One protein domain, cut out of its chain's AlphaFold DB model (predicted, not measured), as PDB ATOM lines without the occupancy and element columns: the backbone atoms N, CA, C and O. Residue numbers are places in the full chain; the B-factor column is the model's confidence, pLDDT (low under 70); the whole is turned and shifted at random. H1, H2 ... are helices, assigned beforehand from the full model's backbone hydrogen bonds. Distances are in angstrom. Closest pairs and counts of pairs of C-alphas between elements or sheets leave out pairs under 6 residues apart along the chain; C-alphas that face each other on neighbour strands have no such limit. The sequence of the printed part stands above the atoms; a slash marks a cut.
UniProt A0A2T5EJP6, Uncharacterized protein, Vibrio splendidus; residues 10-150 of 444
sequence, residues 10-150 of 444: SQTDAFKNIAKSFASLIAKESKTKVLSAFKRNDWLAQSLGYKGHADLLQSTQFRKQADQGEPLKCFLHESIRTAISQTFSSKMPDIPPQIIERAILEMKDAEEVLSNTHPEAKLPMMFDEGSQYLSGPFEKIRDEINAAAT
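Overview. This is residues 10 to 150 of the 444 residues of an uncharacterized protein of Vibrio splendidus (UniProt A0A2T5EJP6). Four crossed helices pack in a ring, H1 on H2, H2 on H4, H4 on H5 as a hairpin, and H5 back on H1; H3 packs on H2, and H6 lies farthest out, near the last residues of H5. The 141 printed residues include six named helices, H1 to H6 in order, and no named strand: all helix. The whole is compact, radius of gyration of the C-alphas 15.0 A, spanning 41 by 40 by 26 A.

Along the chain. Find C-alpha 10 at (-16.170, -8.221, -26.874); H1 runs to residue 30, 32.0 A. Next come H2, residues 37 to 47, H3, 53 to 61, H4, 78 to 91, and H5, 97 to 115, 26.9 A. H6, residues 138 to 149, ends at (-20.601, -20.234, -38.964).

Arrangement. See H2 touch H1, about perpendicular at 78 degrees, closest C-alphas Ala 19 and Asn 41, 5.6 A. H2 touches H4 too, Ser 47 to Ile 84, 4.9 A. H5 and H6 only just touch, with 3 pairs of C-alphas within 8 A. Every O i to N i+4 pair is within hydrogen-bond range in H2, H4, H5 and H6; 16 of 17 in H1, 4 of 5 in H3.

Size, cuts and confidence. The printed part has no cut; residues 62 to 77 and 116 to 137 are long links. pLDDT is under 70 at residues 113 to 150.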
ATOM      1  N   SER A  10     -15.842  -7.301 -25.772       82.44
ATOM      2  CA  SER A  10     -16.170  -8.221 -26.874       82.44
ATOM      3  C   SER A  10     -17.592  -8.045 -27.426       82.44
ATOM      4  O   SER A  10     -17.856  -8.334 -28.592       82.44
ATOM      5  N   GLN A  11     -18.505  -7.504 -26.619       85.94
ATOM      6  CA  GLN A  11     -19.926  -7.361 -26.938       85.94
ATOM      7  C   GLN A  11     -20.287  -5.997 -27.540       85.94
ATOM      8  O   GLN A  11     -21.435  -5.775 -27.922       85.94
ATOM      9  N   THR A  12     -19.343  -5.058 -27.633       87.00
ATOM     10  CA  THR A  12     -19.634  -3.674 -28.055       87.00
ATOM     11  C   THR A  12     -20.166  -3.567 -29.488       87.00
ATOM     12  O   THR A  12     -21.044  -2.746 -29.759       87.00
ATOM     13  N   ASP A  13     -19.696  -4.414 -30.404       81.50
ATOM     14  CA  ASP A  13     -20.230  -4.468 -31.768       81.50
ATOM     15  C   ASP A  13     -21.580  -5.191 -31.828       81.50
ATOM     16  O   ASP A  13     -22.490  -4.735 -32.523       81.50
ATOM     17  N   ALA A  14     -21.754  -6.253 -31.033       80.75
ATOM     18  CA  ALA A  14     -23.041  -6.929 -30.889       80.75
ATOM     19  C   ALA A  14     -24.117  -5.958 -30.378       80.75
ATOM     20  O   ALA A  14     -25.202  -5.896 -30.946       80.75
ATOM     21  N   PHE A  15     -23.787  -5.116 -29.395       89.88
ATOM     22  CA  PHE A  15     -24.674  -4.072 -28.884       89.88
ATOM     23  C   PHE A  15     -25.152  -3.112 -29.987       89.88
ATOM     24  O   PHE A  15     -26.346  -2.840 -30.101       89.88
ATOM     25  N   LYS A  16     -24.241  -2.615 -30.836       87.38
ATOM     26  CA  LYS A  16     -24.600  -1.708 -31.944       87.38
ATOM     27  C   LYS A  16     -25.493  -2.396 -32.974       87.38
ATOM     28  O   LYS A  16     -26.410  -1.765 -33.507       87.38
ATOM     29  N   ASN A  17     -25.229  -3.671 -33.254       81.62
ATOM     30  CA  ASN A  17     -26.032  -4.465 -34.178       81.62
ATOM     31  C   ASN A  17     -27.436  -4.704 -33.618       81.62
ATOM     32  O   ASN A  17     -28.409  -4.454 -34.321       81.62
ATOM     33  N   ILE A  18     -27.546  -5.066 -32.338       85.81
ATOM     34  CA  ILE A  18     -28.818  -5.198 -31.615       85.81
ATOM     35  C   ILE A  18     -29.608  -3.887 -31.670       85.81
ATOM     36  O   ILE A  18     -30.777  -3.889 -32.052       85.81
ATOM     37  N   ALA A  19     -28.968  -2.754 -31.370       90.00
ATOM     38  CA  ALA A  19     -29.609  -1.441 -31.422       90.00
ATOM     39  C   ALA A  19     -30.105  -1.079 -32.833       90.00
ATOM     40  O   ALA A  19     -31.172  -0.482 -32.982       90.00
ATOM     41  N   LYS A  20     -29.343  -1.434 -33.880       87.44
ATOM     42  CA  LYS A  20     -29.755  -1.262 -35.283       87.44
ATOM     43  C   LYS A  20     -30.965  -2.138 -35.605       87.44
ATOM     44  O   LYS A  20     -31.962  -1.603 -36.075       87.44
ATOM     45  N   SER A  21     -30.886  -3.435 -35.322       83.06
ATOM     46  CA  SER A  21     -31.947  -4.412 -35.589       83.06
ATOM     47  C   SER A  21     -33.259  -4.036 -34.908       83.06
ATOM     48  O   SER A  21     -34.286  -3.930 -35.572       83.06
ATOM     49  N   PHE A  22     -33.210  -3.718 -33.615       90.88
ATOM     50  CA  PHE A  22     -34.390  -3.314 -32.859       90.88
ATOM     51  C   PHE A  22     -35.031  -2.031 -33.417       90.88
ATOM     52  O   PHE A  22     -36.244  -1.964 -33.606       90.88
ATOM     53  N   ALA A  23     -34.220  -1.027 -33.768       90.25
ATOM     54  CA  ALA A  23     -34.722   0.196 -34.394       90.25
ATOM     55  C   ALA A  23     -35.327  -0.048 -35.789       90.25
ATOM     56  O   ALA A  23     -36.295   0.622 -36.154       90.25
ATOM     57  N   SER A  24     -34.767  -0.980 -36.568       86.62
ATOM     58  CA  SER A  24     -35.310  -1.378 -37.871       86.62
ATOM     59  C   SER A  24     -36.660  -2.082 -37.739       86.62
ATOM     60  O   SER A  24     -37.553  -1.801 -38.535       86.62
ATOM     61  N   LEU A  25     -36.838  -2.942 -36.730       85.38
ATOM     62  CA  LEU A  25     -38.115  -3.610 -36.459       85.38
ATOM     63  C   LEU A  25     -39.221  -2.606 -36.141       85.38
ATOM     64  O   LEU A  25     -40.260  -2.609 -36.801       85.38
ATOM     65  N   ILE A  26     -38.951  -1.680 -35.214       89.25
ATOM     66  CA  ILE A  26     -39.896  -0.611 -34.876       89.25
ATOM     67  C   ILE A  26     -40.263   0.176 -36.137       89.25
ATOM     68  O   ILE A  26     -41.441   0.348 -36.422       89.25
ATOM     69  N   ALA A  27     -39.266   0.608 -36.917       87.19
ATOM     70  CA  ALA A  27     -39.473   1.406 -38.124       87.19
ATOM     71  C   ALA A  27     -40.277   0.678 -39.213       87.19
ATOM     72  O   ALA A  27     -41.131   1.288 -39.859       87.19
ATOM     73  N   LYS A  28     -40.024  -0.621 -39.407       83.31
ATOM     74  CA  LYS A  28     -40.744  -1.469 -40.363       83.31
ATOM     75  C   LYS A  28     -42.225  -1.562 -40.006       83.31
ATOM     76  O   LYS A  28     -43.076  -1.389 -40.876       83.31
ATOM     77  N   GLU A  29     -42.534  -1.812 -38.737       82.12
ATOM     78  CA  GLU A  29     -43.912  -1.977 -38.276       82.12
ATOM     79  C   GLU A  29     -44.677  -0.653 -38.175       82.12
ATOM     80  O   GLU A  29     -45.842  -0.578 -38.568       82.12
ATOM     81  N   SER A  30     -44.024   0.412 -37.706       87.81
ATOM     82  CA  SER A  30     -44.621   1.748 -37.600       87.81
ATOM     83  C   SER A  30     -44.656   2.509 -38.929       87.81
ATOM     84  O   SER A  30     -45.253   3.584 -39.003       87.81
ATOM     85  N   LYS A  31     -44.011   1.980 -39.980       87.69
ATOM     86  CA  LYS A  31     -43.792   2.642 -41.280       87.69
ATOM     87  C   LYS A  31     -43.083   3.997 -41.149       87.69
ATOM     88  O   LYS A  31     -43.346   4.925 -41.915       87.69
ATOM     89  N   THR A  32     -42.172   4.120 -40.184       88.38
ATOM     90  CA  THR A  32     -41.350   5.323 -39.981       88.38
ATOM     91  C   THR A  32     -39.925   5.126 -40.491       88.38
ATOM     92  O   THR A  32     -39.503   4.022 -40.821       88.38
ATOM     93  N   LYS A  33     -39.128   6.199 -40.521       87.56
ATOM     94  CA  LYS A  33     -37.686   6.082 -40.779       87.56
ATOM     95  C   LYS A  33     -36.978   5.404 -39.605       87.56
ATOM     96  O   LYS A  33     -37.311   5.658 -38.448       87.56
ATOM     97  N   VAL A  34     -35.953   4.607 -39.910       87.81
ATOM     98  CA  VAL A  34     -35.076   3.999 -38.901       87.81
ATOM     99  C   VAL A  34     -34.371   5.090 -38.090       87.81
ATOM    100  O   VAL A  34     -33.887   6.085 -38.637       87.81
ATOM    101  N   LEU A  35     -34.292   4.897 -36.772       90.81
ATOM    102  CA  LEU A  35     -33.580   5.805 -35.875       90.81
ATOM    103  C   LEU A  35     -32.104   5.943 -36.267       90.81
ATOM    104  O   LEU A  35     -31.432   4.975 -36.646       90.81
ATOM    105  N   SER A  36     -31.568   7.154 -36.104       93.25
ATOM    106  CA  SER A  36     -30.142   7.407 -36.314       93.25
ATOM    107  C   SER A  36     -29.287   6.572 -35.358       93.25
ATOM    108  O   SER A  36     -29.713   6.241 -34.250       93.25
ATOM    109  N   ALA A  37     -28.052   6.267 -35.774       89.94
ATOM    110  CA  ALA A  37     -27.098   5.503 -34.967       89.94
ATOM    111  C   ALA A  37     -26.892   6.100 -33.571       89.94
ATOM    112  O   ALA A  37     -26.850   5.368 -32.588       89.94
ATOM    113  N   PHE A  38     -26.842   7.431 -33.486       93.00
ATOM    114  CA  PHE A  38     -26.741   8.139 -32.218       93.00
ATOM    115  C   PHE A  38     -27.937   7.838 -31.305       93.00
ATOM    116  O   PHE A  38     -27.745   7.345 -30.200       93.00
ATOM    117  N   LYS A  39     -29.172   8.056 -31.784       95.31
ATOM    118  CA  LYS A  39     -30.384   7.873 -30.970       95.31
ATOM    119  C   LYS A  39     -30.571   6.424 -30.531       95.31
ATOM    120  O   LYS A  39     -30.756   6.173 -29.349       95.31
ATOM    121  N   ARG A  40     -30.491   5.466 -31.462       94.25
ATOM    122  CA  ARG A  40     -30.764   4.052 -31.149       94.25
ATOM    123  C   ARG A  40     -29.770   3.464 -30.149       94.25
ATOM    124  O   ARG A  40     -30.183   2.762 -29.231       94.25
ATOM    125  N   ASN A  41     -28.484   3.791 -30.286       95.62
ATOM    126  CA  ASN A  41     -27.458   3.310 -29.364       95.62
ATOM    127  C   ASN A  41     -27.609   3.962 -27.985       95.62
ATOM    128  O   ASN A  41     -27.444   3.294 -26.969       95.62
ATOM    129  N   ASP A  42     -27.926   5.258 -27.946       97.25
ATOM    130  CA  ASP A  42     -28.061   6.002 -26.696       97.25
ATOM    131  C   ASP A  42     -29.287   5.559 -25.887       97.25
ATOM    132  O   ASP A  42     -29.184   5.317 -24.686       97.25
ATOM    133  N   TRP A  43     -30.430   5.362 -26.550       97.06
ATOM    134  CA  TRP A  43     -31.666   4.925 -25.897       97.06
ATOM    135  C   TRP A  43     -31.568   3.488 -25.390       97.06
ATOM    136  O   TRP A  43     -32.007   3.202 -24.276       97.06
ATOM    137  N   LEU A  44     -30.938   2.591 -26.158       96.56
ATOM    138  CA  LEU A  44     -30.686   1.235 -25.681       96.56
ATOM    139  C   LEU A  44     -29.729   1.250 -24.480       96.56
ATOM    140  O   LEU A  44     -30.003   0.598 -23.479       96.56
ATOM    141  N   ALA A  45     -28.660   2.051 -24.507       96.56
ATOM    142  CA  ALA A  45     -27.754   2.175 -23.365       96.56
ATOM    143  C   ALA A  45     -28.480   2.688 -22.104       96.56
ATOM    144  O   ALA A  45     -28.296   2.135 -21.019       96.56
ATOM    145  N   GLN A  46     -29.362   3.681 -22.254       96.44
ATOM    146  CA  GLN A  46     -30.189   4.209 -21.161       96.44
ATOM    147  C   GLN A  46     -31.107   3.149 -20.555       96.44
ATOM    148  O   GLN A  46     -31.182   3.027 -19.332       96.44
ATOM    149  N   SER A  47     -31.741   2.322 -21.389       95.94
ATOM    150  CA  SER A  47     -32.590   1.226 -20.905       95.94
ATOM    151  C   SER A  47     -31.829   0.154 -20.114       95.94
ATOM    152  O   SER A  47     -32.413  -0.523 -19.271       95.94
ATOM    153  N   LEU A  48     -30.516   0.037 -20.335       95.38
ATOM    154  CA  LEU A  48     -29.621  -0.860 -19.601       95.38
ATOM    155  C   LEU A  48     -29.039  -0.224 -18.327       95.38
ATOM    156  O   LEU A  48     -28.244  -0.859 -17.638       95.38
ATOM    157  N   GLY A  49     -29.427   1.013 -17.998       94.12
ATOM    158  CA  GLY A  49     -28.998   1.724 -16.793       94.12
ATOM    159  C   GLY A  49     -27.756   2.604 -16.958       94.12
ATOM    160  O   GLY A  49     -27.241   3.097 -15.958       94.12
ATOM    161  N   TYR A  50     -27.274   2.821 -18.183       95.50
ATOM    162  CA  TYR A  50     -26.178   3.756 -18.467       95.50
ATOM    163  C   TYR A  50     -26.693   5.180 -18.701       95.50
ATOM    164  O   TYR A  50     -27.852   5.384 -19.054       95.50
ATOM    165  N   LYS A  51     -25.831   6.198 -18.575       93.62
ATOM    166  CA  LYS A  51     -26.215   7.586 -18.918       93.62
ATOM    167  C   LYS A  51     -26.448   7.771 -20.422       93.62
ATOM    168  O   LYS A  51     -27.222   8.631 -20.838       93.62
ATOM    169  N   GLY A  52     -25.767   6.964 -21.227       94.44
ATOM    170  CA  GLY A  52     -25.819   6.990 -22.681       94.44
ATOM    171  C   GLY A  52     -24.768   6.069 -23.288       94.44
ATOM    172  O   GLY A  52     -24.047   5.364 -22.577       94.44
ATOM    173  N   HIS A  53     -24.646   6.084 -24.613       95.56
ATOM    174  CA  HIS A  53     -23.747   5.162 -25.321       95.56
ATOM    175  C   HIS A  53     -22.259   5.390 -24.989       95.56
ATOM    176  O   HIS A  53     -21.502   4.431 -24.872       95.56
ATOM    177  N   ALA A  54     -21.830   6.642 -24.795       94.19
ATOM    178  CA  ALA A  54     -20.441   6.952 -24.436       94.19
ATOM    179  C   ALA A  54     -20.063   6.425 -23.037       94.19
ATOM    180  O   ALA A  54     -18.996   5.842 -22.865       94.19
ATOM    181  N   ASP A  55     -20.971   6.579 -22.070       95.12
ATOM    182  CA  ASP A  55     -20.828   6.068 -20.700       95.12
ATOM    183  C   ASP A  55     -20.762   4.531 -20.681       95.12
ATOM    184  O   ASP A  55     -19.899   3.947 -20.027       95.12
ATOM    185  N   LEU A  56     -21.593   3.870 -21.499       95.62
ATOM    186  CA  LEU A  56     -21.534   2.423 -21.708       95.62
ATOM    187  C   LEU A  56     -20.156   1.987 -22.222       95.62
ATOM    188  O   LEU A  56     -19.547   1.098 -21.628       95.62
ATOM    189  N   LEU A  57     -19.638   2.618 -23.284       93.56
ATOM    190  CA  LEU A  57     -18.330   2.272 -23.858       93.56
ATOM    191  C   LEU A  57     -17.172   2.501 -22.882       93.56
ATOM    192  O   LEU A  57     -16.224   1.721 -22.864       93.56
ATOM    193  N   GLN A  58     -17.236   3.546 -22.059       92.94
ATOM    194  CA  GLN A  58     -16.238   3.762 -21.017       92.94
ATOM    195  C   GLN A  58     -16.336   2.676 -19.936       92.94
ATOM    196  O   GLN A  58     -15.322   2.125 -19.511       92.94
ATOM    197  N   SER A  59     -17.557   2.307 -19.534       91.38
ATOM    198  CA  SER A  59     -17.786   1.250 -18.551       91.38
ATOM    199  C   SER A  59     -17.277  -0.120 -19.006       91.38
ATOM    200  O   SER A  59     -16.849  -0.896 -18.147       91.38
ATOM    201  N   THR A  60     -17.313  -0.447 -20.304       92.00
ATOM    202  CA  THR A  60     -16.828  -1.754 -20.785       92.00
ATOM    203  C   THR A  60     -15.319  -1.910 -20.602       92.00
ATOM    204  O   THR A  60     -14.857  -3.006 -20.289       92.00
ATOM    205  N   GLN A  61     -14.541  -0.826 -20.706       90.12
ATOM    206  CA  GLN A  61     -13.078  -0.862 -20.554       90.12
ATOM    207  C   GLN A  61     -12.643  -1.380 -19.177       90.12
ATOM    208  O   GLN A  61     -11.672  -2.130 -19.080       90.12
ATOM    209  N   PHE A  62     -13.405  -1.065 -18.126       89.75
ATOM    210  CA  PHE A  62     -13.145  -1.541 -16.762       89.75
ATOM    211  C   PHE A  62     -13.446  -3.034 -16.556       89.75
ATOM    212  O   PHE A  62     -13.109  -3.586 -15.514       89.75
ATOM    213  N   ARG A  63     -14.065  -3.705 -17.536       88.44
ATOM    214  CA  ARG A  63     -14.478  -5.118 -17.450       88.44
ATOM    215  C   ARG A  63     -13.651  -6.052 -18.325       88.44
ATOM    216  O   ARG A  63     -13.970  -7.230 -18.424       88.44
ATOM    217  N   LYS A  64     -12.561  -5.558 -18.920       87.31
ATOM    218  CA  LYS A  64     -11.708  -6.323 -19.842       87.31
ATOM    219  C   LYS A  64     -11.171  -7.630 -19.250       87.31
ATOM    220  O   LYS A  64     -11.046  -8.607 -19.972       87.31
ATOM    221  N   GLN A  65     -10.864  -7.659 -17.953       83.00
ATOM    222  CA  GLN A  65     -10.347  -8.863 -17.284       83.00
ATOM    223  C   GLN A  65     -11.421  -9.933 -17.029       83.00
ATOM    224  O   GLN A  65     -11.078 -11.092 -16.836       83.00
ATOM    225  N   ALA A  66     -12.700  -9.554 -17.026       85.00
ATOM    226  CA  ALA A  66     -13.829 -10.456 -16.802       85.00
ATOM    227  C   ALA A  66     -14.533 -10.858 -18.113       85.00
ATOM    228  O   ALA A  66     -15.590 -11.482 -18.073       85.00
ATOM    229  N   ASP A  67     -13.981 -10.467 -19.264       87.38
ATOM    230  CA  ASP A  67     -14.554 -10.736 -20.580       87.38
ATOM    231  C   ASP A  67     -14.276 -12.184 -21.005       87.38
ATOM    232  O   ASP A  67     -13.141 -12.553 -21.301       87.38
ATOM    233  N   GLN A  68     -15.329 -12.998 -21.017       81.94
ATOM    234  CA  GLN A  68     -15.304 -14.406 -21.432       81.94
ATOM    235  C   GLN A  68     -15.643 -14.579 -22.927       81.94
ATOM    236  O   GLN A  68     -15.723 -15.702 -23.413       81.94
ATOM    237  N   GLY A  69     -15.879 -13.485 -23.665       76.25
ATOM    238  CA  GLY A  69     -16.304 -13.547 -25.067       76.25
ATOM    239  C   GLY A  69     -17.734 -14.058 -25.271       76.25
ATOM    240  O   GLY A  69     -18.089 -14.448 -26.379       76.25
ATOM    241  N   GLU A  70     -18.558 -14.072 -24.221       78.19
ATOM    242  CA  GLU A  70     -19.931 -14.568 -24.299       78.19
ATOM    243  C   GLU A  70     -20.847 -13.650 -25.128       78.19
ATOM    244  O   GLU A  70     -20.692 -12.421 -25.108       78.19
ATOM    245  N   PRO A  71     -21.856 -14.210 -25.821       76.75
ATOM    246  CA  PRO A  71     -22.818 -13.419 -26.574       76.75
ATOM    247  C   PRO A  71     -23.669 -12.525 -25.660       76.75
ATOM    248  O   PRO A  71     -24.026 -12.892 -24.541       76.75
ATOM    249  N   LEU A  72     -24.026 -11.341 -26.163       84.06
ATOM    250  CA  LEU A  72     -24.905 -10.396 -25.473       84.06
ATOM    251  C   LEU A  72     -26.368 -10.858 -25.565       84.06
ATOM    252  O   LEU A  72     -26.867 -11.065 -26.667       84.06
ATOM    253  N   LYS A  73     -27.040 -10.993 -24.413       86.94
ATOM    254  CA  LYS A  73     -28.399 -11.553 -24.276       86.94
ATOM    255  C   LYS A  73     -29.350 -10.628 -23.502       86.94
ATOM    256  O   LYS A  73     -29.938 -11.018 -22.492       86.94
ATOM    257  N   CYS A  74     -29.421  -9.353 -23.878       89.00
ATOM    258  CA  CYS A  74     -30.139  -8.371 -23.065       89.00
ATOM    259  C   CYS A  74     -31.670  -8.487 -23.181       89.00
ATOM    260  O   CYS A  74     -32.368  -8.172 -22.219       89.00
ATOM    261  N   PHE A  75     -32.208  -8.990 -24.293       90.81
ATOM    262  CA  PHE A  75     -33.644  -9.215 -24.476       90.81
ATOM    263  C   PHE A  75     -34.146 -10.513 -23.823       90.81
ATOM    264  O   PHE A  75     -35.345 -10.618 -23.563       90.81
ATOM    265  N   LEU A  76     -33.284 -11.470 -23.463       88.75
ATOM    266  CA  LEU A  76     -33.702 -12.655 -22.690       88.75
ATOM    267  C   LEU A  76     -34.189 -12.317 -21.273       88.75
ATOM    268  O   LEU A  76     -35.075 -12.995 -20.740       88.75
ATOM    269  N   HIS A  77     -33.689 -11.238 -20.672       91.69
ATOM    270  CA  HIS A  77     -34.059 -10.838 -19.314       91.69
ATOM    271  C   HIS A  77     -35.328  -9.976 -19.290       91.69
ATOM    272  O   HIS A  77     -35.370  -8.883 -19.852       91.69
ATOM    273  N   GLU A  78     -36.355 -10.426 -18.566       92.44
ATOM    274  CA  GLU A  78     -37.646  -9.728 -18.478       92.44
ATOM    275  C   GLU A  78     -37.524  -8.300 -17.940       92.44
ATOM    276  O   GLU A  78     -38.034  -7.367 -18.554       92.44
ATOM    277  N   SER A  79     -36.758  -8.106 -16.863       92.56
ATOM    278  CA  SER A  79     -36.531  -6.781 -16.277       92.56
ATOM    279  C   SER A  79     -35.904  -5.794 -17.262       92.56
ATOM    280  O   SER A  79     -36.167  -4.594 -17.190       92.56
ATOM    281  N   ILE A  80     -35.067  -6.290 -18.180       94.50
ATOM    282  CA  ILE A  80     -34.447  -5.476 -19.224       94.50
ATOM    283  C   ILE A  80     -35.457  -5.159 -20.317       94.50
ATOM    284  O   ILE A  80     -35.593  -3.993 -20.671       94.50
ATOM    285  N   ARG A  81     -36.229  -6.146 -20.788       95.00
ATOM    286  CA  ARG A  81     -37.309  -5.910 -21.761       95.00
ATOM    287  C   ARG A  81     -38.284  -4.835 -21.284       95.00
ATOM    288  O   ARG A  81     -38.620  -3.937 -22.051       95.00
ATOM    289  N   THR A  82     -38.686  -4.869 -20.014       94.62
ATOM    290  CA  THR A  82     -39.556  -3.839 -19.429       94.62
ATOM    291  C   THR A  82     -38.903  -2.456 -19.467       94.62
ATOM    292  O   THR A  82     -39.548  -1.486 -19.863       94.62
ATOM    293  N   ALA A  83     -37.617  -2.351 -19.117       94.94
ATOM    294  CA  ALA A  83     -36.886  -1.084 -19.157       94.94
ATOM    295  C   ALA A  83     -36.688  -0.560 -20.592       94.94
ATOM    296  O   ALA A  83     -36.810   0.644 -20.826       94.94
ATOM    297  N   ILE A  84     -36.444  -1.447 -21.562       96.06
ATOM    298  CA  ILE A  84     -36.383  -1.112 -22.992       96.06
ATOM    299  C   ILE A  84     -37.740  -0.567 -23.443       96.06
ATOM    300  O   ILE A  84     -37.793   0.534 -23.991       96.06
ATOM    301  N   SER A  85     -38.830  -1.285 -23.153       95.69
ATOM    302  CA  SER A  85     -40.194  -0.883 -23.523       95.69
ATOM    303  C   SER A  85     -40.545   0.504 -22.982       95.69
ATOM    304  O   SER A  85     -40.947   1.383 -23.745       95.69
ATOM    305  N   GLN A  86     -40.302   0.746 -21.691       95.25
ATOM    306  CA  GLN A  86     -40.543   2.044 -21.052       95.25
ATOM    307  C   GLN A  86     -39.709   3.164 -21.685       95.25
ATOM    308  O   GLN A  86     -40.237   4.233 -21.998       95.25
ATOM    309  N   THR A  87     -38.414   2.914 -21.901       96.06
ATOM    310  CA  THR A  87     -37.490   3.904 -22.472       96.06
ATOM    311  C   THR A  87     -37.919   4.303 -23.880       96.06
ATOM    312  O   THR A  87     -38.060   5.490 -24.174       96.06
ATOM    313  N   PHE A  88     -38.169   3.322 -24.748       95.75
ATOM    314  CA  PHE A  88     -38.532   3.579 -26.139       95.75
ATOM    315  C   PHE A  88     -39.938   4.168 -26.266       95.75
ATOM    316  O   PHE A  88     -40.104   5.126 -27.015       95.75
ATOM    317  N   SER A  89     -40.913   3.701 -25.479       94.81
ATOM    318  CA  SER A  89     -42.270   4.271 -25.472       94.81
ATOM    319  C   SER A  89     -42.268   5.736 -25.024       94.81
ATOM    320  O   SER A  89     -42.963   6.565 -25.600       94.81
ATOM    321  N   SER A  90     -41.433   6.093 -24.041       95.44
ATOM    322  CA  SER A  90     -41.281   7.483 -23.595       95.44
ATOM    323  C   SER A  90     -40.611   8.379 -24.645       95.44
ATOM    324  O   SER A  90     -40.982   9.543 -24.793       95.44
ATOM    325  N   LYS A  91     -39.614   7.862 -25.374       94.56
ATOM    326  CA  LYS A  91     -38.867   8.620 -26.394       94.56
ATOM    327  C   LYS A  91     -39.572   8.669 -27.755       94.56
ATOM    328  O   LYS A  91     -39.205   9.503 -28.583       94.56
ATOM    329  N   MET A  92     -40.549   7.793 -27.989       92.44
ATOM    330  CA  MET A  92     -41.320   7.675 -29.231       92.44
ATOM    331  C   MET A  92     -42.833   7.669 -28.942       92.44
ATOM    332  O   MET A  92     -43.497   6.677 -29.233       92.44
ATOM    333  N   PRO A  93     -43.398   8.761 -28.391       90.50
ATOM    334  CA  PRO A  93     -44.806   8.800 -27.979       90.50
ATOM    335  C   PRO A  93     -45.791   8.624 -29.147       90.50
ATOM    336  O   PRO A  93     -46.926   8.212 -28.933       90.50
ATOM    337  N   ASP A  94     -45.354   8.907 -30.378       91.75
ATOM    338  CA  ASP A  94     -46.161   8.764 -31.595       91.75
ATOM    339  C   ASP A  94     -46.280   7.307 -32.079       91.75
ATOM    340  O   ASP A  94     -47.065   7.016 -32.983       91.75
ATOM    341  N   ILE A  95     -45.496   6.382 -31.514       91.62
ATOM    342  CA  ILE A  95     -45.541   4.960 -31.864       91.62
ATOM    343  C   ILE A  95     -46.362   4.206 -30.809       91.62
ATOM    344  O   ILE A  95     -46.033   4.274 -29.625       91.62
ATOM    345  N   PRO A  96     -47.393   3.438 -31.215       92.31
ATOM    346  CA  PRO A  96     -48.143   2.587 -30.299       92.31
ATOM    347  C   PRO A  96     -47.225   1.631 -29.515       92.31
ATOM    348  O   PRO A  96     -46.428   0.922 -30.142       92.31
ATOM    349  N   PRO A  97     -47.353   1.534 -28.177       91.12
ATOM    350  CA  PRO A  97     -46.514   0.655 -27.356       91.12
ATOM    351  C   PRO A  97     -46.511  -0.808 -27.813       91.12
ATOM    352  O   PRO A  97     -45.489  -1.480 -27.709       91.12
ATOM    353  N   GLN A  98     -47.610  -1.287 -28.405       91.50
ATOM    354  CA  GLN A  98     -47.731  -2.658 -28.909       91.50
ATOM    355  C   GLN A  98     -46.721  -2.978 -30.023       91.50
ATOM    356  O   GLN A  98     -46.286  -4.121 -30.140       91.50
ATOM    357  N   ILE A  99     -46.331  -1.983 -30.831       90.44
ATOM    358  CA  ILE A  99     -45.299  -2.146 -31.868       90.44
ATOM    359  C   ILE A  99     -43.930  -2.356 -31.214       90.44
ATOM    360  O   ILE A  99     -43.154  -3.221 -31.612       90.44
ATOM    361  N   ILE A 100     -43.638  -1.584 -30.165       93.19
ATOM    362  CA  ILE A 100     -42.385  -1.696 -29.416       93.19
ATOM    363  C   ILE A 100     -42.328  -3.052 -28.703       93.19
ATOM    364  O   ILE A 100     -41.305  -3.729 -28.760       93.19
ATOM    365  N   GLU A 101     -43.427  -3.482 -28.081       92.38
ATOM    366  CA  GLU A 101     -43.534  -4.790 -27.425       92.38
ATOM    367  C   GLU A 101     -43.341  -5.954 -28.399       92.38
ATOM    368  O   GLU A 101     -42.628  -6.906 -28.077       92.38
ATOM    369  N   ARG A 102     -43.909  -5.874 -29.607       87.06
ATOM    370  CA  ARG A 102     -43.715  -6.911 -30.621       87.06
ATOM    371  C   ARG A 102     -42.274  -6.955 -31.125       87.06
ATOM    372  O   ARG A 102     -41.693  -8.035 -31.174       87.06
ATOM    373  N   ALA A 103     -41.663  -5.800 -31.396       88.75
ATOM    374  CA  ALA A 103     -40.246  -5.730 -31.747       88.75
ATOM    375  C   ALA A 103     -39.344  -6.285 -30.626       88.75
ATOM    376  O   ALA A 103     -38.346  -6.944 -30.902       88.75
ATOM    377  N   ILE A 104     -39.696  -6.056 -29.355       91.75
ATOM    378  CA  ILE A 104     -38.994  -6.633 -28.199       91.75
ATOM    379  C   ILE A 104     -39.110  -8.161 -28.195       91.75
ATOM    380  O   ILE A 104     -38.122  -8.839 -27.906       91.75
ATOM    381  N   LEU A 105     -40.295  -8.701 -28.493       87.88
ATOM    382  CA  LEU A 105     -40.520 -10.144 -28.541       87.88
ATOM    383  C   LEU A 105     -39.717 -10.793 -29.674       87.88
ATOM    384  O   LEU A 105     -39.014 -11.765 -29.427       87.88
ATOM    385  N   GLU A 106     -39.706 -10.193 -30.866       84.00
ATOM    386  CA  GLU A 106     -38.882 -10.673 -31.985       84.00
ATOM    387  C   GLU A 106     -37.378 -10.656 -31.660       84.00
ATOM    388  O   GLU A 106     -36.656 -11.596 -31.992       84.00
ATOM    389  N   MET A 107     -36.892  -9.619 -30.967       86.75
ATOM    390  CA  MET A 107     -35.496  -9.560 -30.518       86.75
ATOM    391  C   MET A 107     -35.175 -10.629 -29.466       86.75
ATOM    392  O   MET A 107     -34.097 -11.221 -29.511       86.75
ATOM    393  N   LYS A 108     -36.101 -10.902 -28.536       88.25
ATOM    394  CA  LYS A 108     -35.964 -11.986 -27.553       88.25
ATOM    395  C   LYS A 108     -35.865 -13.340 -28.261       88.25
ATOM    396  O   LYS A 108     -34.949 -14.101 -27.964       88.25
ATOM    397  N   ASP A 109     -36.766 -13.612 -29.201       78.44
ATOM    398  CA  ASP A 109     -36.786 -14.873 -29.943       78.44
ATOM    399  C   ASP A 109     -35.486 -15.049 -30.756       78.44
ATOM    400  O   ASP A 109     -34.902 -16.132 -30.781       78.44
ATOM    401  N   ALA A 110     -34.954 -13.968 -31.342       74.56
ATOM    402  CA  ALA A 110     -33.658 -13.984 -32.024       74.56
ATOM    403  C   ALA A 110     -32.476 -14.299 -31.079       74.56
ATOM    404  O   ALA A 110     -31.586 -15.074 -31.439       74.56
ATOM    405  N   GLU A 111     -32.450 -13.737 -29.865       80.69
ATOM    406  CA  GLU A 111     -31.422 -14.051 -28.860       80.69
ATOM    407  C   GLU A 111     -31.536 -15.484 -28.310       80.69
ATOM    408  O   GLU A 111     -30.519 -16.113 -27.993       80.69
ATOM    409  N   GLU A 112     -32.755 -16.019 -28.205       75.50
ATOM    410  CA  GLU A 112     -33.012 -17.405 -27.801       75.50
ATOM    411  C   GLU A 112     -32.494 -18.387 -28.856       75.50
ATOM    412  O   GLU A 112     -31.827 -19.369 -28.521       75.50
ATOM    413  N   VAL A 113     -32.696 -18.081 -30.142       66.94
ATOM    414  CA  VAL A 113     -32.097 -18.841 -31.247       66.94
ATOM    415  C   VAL A 113     -30.579 -18.820 -31.144       66.94
ATOM    416  O   VAL A 113     -29.958 -19.879 -31.160       66.94
ATOM    417  N   LEU A 114     -29.973 -17.644 -30.974       65.19
ATOM    418  CA  LEU A 114     -28.516 -17.534 -30.923       65.19
ATOM    419  C   LEU A 114     -27.888 -18.241 -29.732       65.19
ATOM    420  O   LEU A 114     -26.825 -18.845 -29.861       65.19
ATOM    421  N   SER A 115     -28.566 -18.216 -28.587       67.12
ATOM    422  CA  SER A 115     -28.141 -18.961 -27.402       67.12
ATOM    423  C   SER A 115     -28.079 -20.473 -27.642       67.12
ATOM    424  O   SER A 115     -27.362 -21.158 -26.920       67.12
ATOM    425  N   ASN A 116     -28.782 -20.971 -28.664       62.69
ATOM    426  CA  ASN A 116     -28.810 -22.367 -29.097       62.69
ATOM    427  C   ASN A 116     -28.039 -22.610 -30.418       62.69
ATOM    428  O   ASN A 116     -28.232 -23.644 -31.063       62.69
ATOM    429  N   THR A 117     -27.194 -21.666 -30.853       60.28
ATOM    430  CA  THR A 117     -26.336 -21.778 -32.055       60.28
ATOM    431  C   THR A 117     -24.849 -21.812 -31.694       60.28
ATOM    432  O   THR A 117     -24.481 -21.677 -30.529       60.28
ATOM    433  N   HIS A 118     -23.985 -22.033 -32.691       53.03
ATOM    434  CA  HIS A 118     -22.532 -22.087 -32.508       53.03
ATOM    435  C   HIS A 118     -21.985 -20.842 -31.761       53.03
ATOM    436  O   HIS A 118     -22.426 -19.736 -32.066       53.03
ATOM    437  N   PRO A 119     -20.994 -20.958 -30.850       54.81
ATOM    438  CA  PRO A 119     -20.507 -19.832 -30.033       54.81
ATOM    439  C   PRO A 119     -19.972 -18.632 -30.830       54.81
ATOM    440  O   PRO A 119     -20.017 -17.497 -30.365       54.81
ATOM    441  N   GLU A 120     -19.473 -18.879 -32.042       52.16
ATOM    442  CA  GLU A 120     -18.985 -17.836 -32.956       52.16
ATOM    443  C   GLU A 120     -20.095 -17.192 -33.806       52.16
ATOM    444  O   GLU A 120     -19.837 -16.232 -34.540       52.16
ATOM    445  N   ALA A 121     -21.329 -17.701 -33.729       52.19
ATOM    446  CA  ALA A 121     -22.469 -17.127 -34.424       52.19
ATOM    447  C   ALA A 121     -22.770 -15.738 -33.849       52.19
ATOM    448  O   ALA A 121     -23.278 -15.571 -32.742       52.19
ATOM    449  N   LYS A 122     -22.450 -14.703 -34.625       53.09
ATOM    450  CA  LYS A 122     -22.922 -13.344 -34.352       53.09
ATOM    451  C   LYS A 122     -24.364 -13.246 -34.834       53.09
ATOM    452  O   LYS A 122     -24.694 -13.855 -35.851       53.09
ATOM    453  N   LEU A 123     -25.189 -12.429 -34.165       49.19
ATOM    454  CA  LEU A 123     -26.418 -11.909 -34.777       49.19
ATOM    455  C   LEU A 123     -26.068 -11.516 -36.214       49.19
ATOM    456  O   LEU A 123     -25.202 -10.643 -36.386       49.19
ATOM    457  N   PRO A 124     -26.686 -12.131 -37.237       44.91
ATOM    458  CA  PRO A 124     -26.591 -11.592 -38.575       44.91
ATOM    459  C   PRO A 124     -26.968 -10.111 -38.507       44.91
ATOM    460  O   PRO A 124     -27.708  -9.681 -37.614       44.91
ATOM    461  N   MET A 125     -26.506  -9.305 -39.458       43.66
ATOM    462  CA  MET A 125     -27.199  -8.053 -39.757       43.66
ATOM    463  C   MET A 125     -28.602  -8.435 -40.258       43.66
ATOM    464  O   MET A 125     -28.840  -8.480 -41.456       43.66
ATOM    465  N   MET A 126     -29.500  -8.801 -39.338       44.28
ATOM    466  CA  MET A 126     -30.766  -9.491 -39.607       44.28
ATOM    467  C   MET A 126     -31.730  -8.626 -40.428       44.28
ATOM    468  O   MET A 126     -32.737  -9.124 -40.906       44.28
ATOM    469  N   PHE A 127     -31.433  -7.336 -40.598       44.69
ATOM    470  CA  PHE A 127     -32.364  -6.365 -41.160       44.69
ATOM    471  C   PHE A 127     -31.660  -5.280 -41.989       44.69
ATOM    472  O   PHE A 127     -31.980  -4.099 -41.851       44.69
ATOM    473  N   ASP A 128     -30.671  -5.638 -42.814       39.69
ATOM    474  CA  ASP A 128     -30.307  -4.751 -43.931       39.69
ATOM    475  C   ASP A 128     -31.367  -4.875 -45.034       39.69
ATOM    476  O   ASP A 128     -31.840  -5.978 -45.315       39.69
ATOM    477  N   GLU A 129     -31.725  -3.751 -45.665       36.94
ATOM    478  CA  GLU A 129     -32.815  -3.574 -46.653       36.94
ATOM    479  C   GLU A 129     -32.716  -4.435 -47.940       36.94
ATOM    480  O   GLU A 129     -33.468  -4.229 -48.885       36.94
ATOM    481  N   GLY A 130     -31.847  -5.448 -47.987       39.00
ATOM    482  CA  GLY A 130     -31.766  -6.444 -49.065       39.00
ATOM    483  C   GLY A 130     -31.578  -7.891 -48.592       39.00
ATOM    484  O   GLY A 130     -31.356  -8.779 -49.411       39.00
ATOM    485  N   SER A 131     -31.643  -8.157 -47.285       40.69
ATOM    486  CA  SER A 131     -31.433  -9.494 -46.725       40.69
ATOM    487  C   SER A 131     -32.718 -10.337 -46.801       40.69
ATOM    488  O   SER A 131     -33.650 -10.154 -46.027       40.69
ATOM    489  N   GLN A 132     -32.775 -11.294 -47.734       40.47
ATOM    490  CA  GLN A 132     -33.878 -12.267 -47.892       40.47
ATOM    491  C   GLN A 132     -33.990 -13.295 -46.741       40.47
ATOM    492  O   GLN A 132     -34.786 -14.227 -46.825       40.47
ATOM    493  N   TYR A 133     -33.229 -13.137 -45.656       43.09
ATOM    494  CA  TYR A 133     -33.047 -14.144 -44.602       43.09
ATOM    495  C   TYR A 133     -34.243 -14.320 -43.644       43.09
ATOM    496  O   TYR A 133     -34.147 -15.078 -42.687       43.09
ATOM    497  N   LEU A 134     -35.376 -13.642 -43.860       43.12
ATOM    498  CA  LEU A 134     -36.479 -13.604 -42.884       43.12
ATOM    499  C   LEU A 134     -37.876 -13.753 -43.500       43.12
ATOM    500  O   LEU A 134     -38.786 -12.981 -43.208       43.12
ATOM    501  N   SER A 135     -38.075 -14.774 -44.333       43.28
ATOM    502  CA  SER A 135     -39.430 -15.247 -44.675       43.28
ATOM    503  C   SER A 135     -39.683 -16.719 -44.317       43.28
ATOM    504  O   SER A 135     -40.652 -17.305 -44.795       43.28
ATOM    505  N   GLY A 136     -38.838 -17.328 -43.474       46.38
ATOM    506  CA  GLY A 136     -38.907 -18.753 -43.127       46.38
ATOM    507  C   GLY A 136     -39.164 -19.050 -41.639       46.38
ATOM    508  O   GLY A 136     -38.942 -18.180 -40.799       46.38
ATOM    509  N   PRO A 137     -39.595 -20.281 -41.298       52.41
ATOM    510  CA  PRO A 137     -39.720 -20.753 -39.915       52.41
ATOM    511  C   PRO A 137     -38.405 -20.627 -39.132       52.41
ATOM    512  O   PRO A 137     -37.331 -20.825 -39.699       52.41
ATOM    513  N   PHE A 138     -38.485 -20.365 -37.823       55.62
ATOM    514  CA  PHE A 138     -37.337 -20.152 -36.921       55.62
ATOM    515  C   PHE A 138     -36.241 -21.226 -37.006       55.62
ATOM    516  O   PHE A 138     -35.051 -20.922 -36.936       55.62
ATOM    517  N   GLU A 139     -36.630 -22.482 -37.215       53.38
ATOM    518  CA  GLU A 139     -35.712 -23.610 -37.387       53.38
ATOM    519  C   GLU A 139     -34.800 -23.432 -38.606       53.38
ATOM    520  O   GLU A 139     -33.614 -23.744 -38.540       53.38
ATOM    521  N   LYS A 140     -35.320 -22.848 -39.689       58.62
ATOM    522  CA  LYS A 140     -34.576 -22.599 -40.926       58.62
ATOM    523  C   LYS A 140     -33.514 -21.513 -40.744       58.62
ATOM    524  O   LYS A 140     -32.393 -21.672 -41.210       58.62
ATOM    525  N   ILE A 141     -33.843 -20.448 -40.009       57.88
ATOM    526  CA  ILE A 141     -32.916 -19.341 -39.715       57.88
ATOM    527  C   ILE A 141     -31.756 -19.832 -38.840       57.88
ATOM    528  O   ILE A 141     -30.595 -19.547 -39.126       57.88
ATOM    529  N   ARG A 142     -32.058 -20.621 -37.798       61.09
ATOM    530  CA  ARG A 142     -31.042 -21.271 -36.954       61.09
ATOM    531  C   ARG A 142     -30.080 -22.117 -37.790       61.09
ATOM    532  O   ARG A 142     -28.868 -22.078 -37.580       61.09
ATOM    533  N   ASP A 143     -30.623 -22.867 -38.739       63.56
ATOM    534  CA  ASP A 143     -29.857 -23.803 -39.558       63.56
ATOM    535  C   ASP A 143     -28.981 -23.083 -40.585       63.56
ATOM    536  O   ASP A 143     -27.844 -23.494 -40.809       63.56
ATOM    537  N   GLU A 144     -29.452 -21.966 -41.136       64.94
ATOM    538  CA  GLU A 144     -28.668 -21.086 -42.007       64.94
ATOM    539  C   GLU A 144     -27.508 -20.412 -41.254       64.94
ATOM    540  O   GLU A 144     -26.381 -20.390 -41.754       64.94
ATOM    541  N   ILE A 145     -27.744 -19.928 -40.027       63.56
ATOM    542  CA  ILE A 145     -26.702 -19.335 -39.170       63.56
ATOM    543  C   ILE A 145     -25.628 -20.373 -38.828       63.56
ATOM    544  O   ILE A 145     -24.435 -20.116 -39.006       63.56
ATOM    545  N   ASN A 146     -26.039 -21.561 -38.379       64.25
ATOM    546  CA  ASN A 146     -25.106 -22.638 -38.061       64.25
ATOM    547  C   ASN A 146     -24.325 -23.087 -39.304       64.25
ATOM    548  O   ASN A 146     -23.110 -23.266 -39.222       64.25
ATOM    549  N   ALA A 147     -24.967 -23.202 -40.470       64.94
ATOM    550  CA  ALA A 147     -24.291 -23.542 -41.720       64.94
ATOM    551  C   ALA A 147     -23.244 -22.498 -42.146       64.94
ATOM    552  O   ALA A 147     -22.188 -22.876 -42.657       64.94
ATOM    553  N   ALA A 148     -23.516 -21.206 -41.932       65.00
ATOM    554  CA  ALA A 148     -22.599 -20.116 -42.264       65.00
ATOM    555  C   ALA A 148     -21.414 -20.001 -41.288       65.00
ATOM    556  O   ALA A 148     -20.308 -19.671 -41.712       65.00
ATOM    557  N   ALA A 149     -21.636 -20.278 -39.999       62.22
ATOM    558  CA  ALA A 149     -20.601 -20.234 -38.964       62.22
ATOM    559  C   ALA A 149     -19.717 -21.494 -38.934       62.22
ATOM    560  O   ALA A 149     -18.617 -21.477 -38.386       62.22
ATOM    561  N   THR A 150     -20.183 -22.598 -39.518       66.25
ATOM    562  CA  THR A 150     -19.444 -23.860 -39.532       66.25
ATOM    563  C   THR A 150     -18.345 -23.840 -40.592       66.25
ATOM    564  O   THR A 150     -18.617 -23.655 -41.781       66.25
TER     565      THR A 150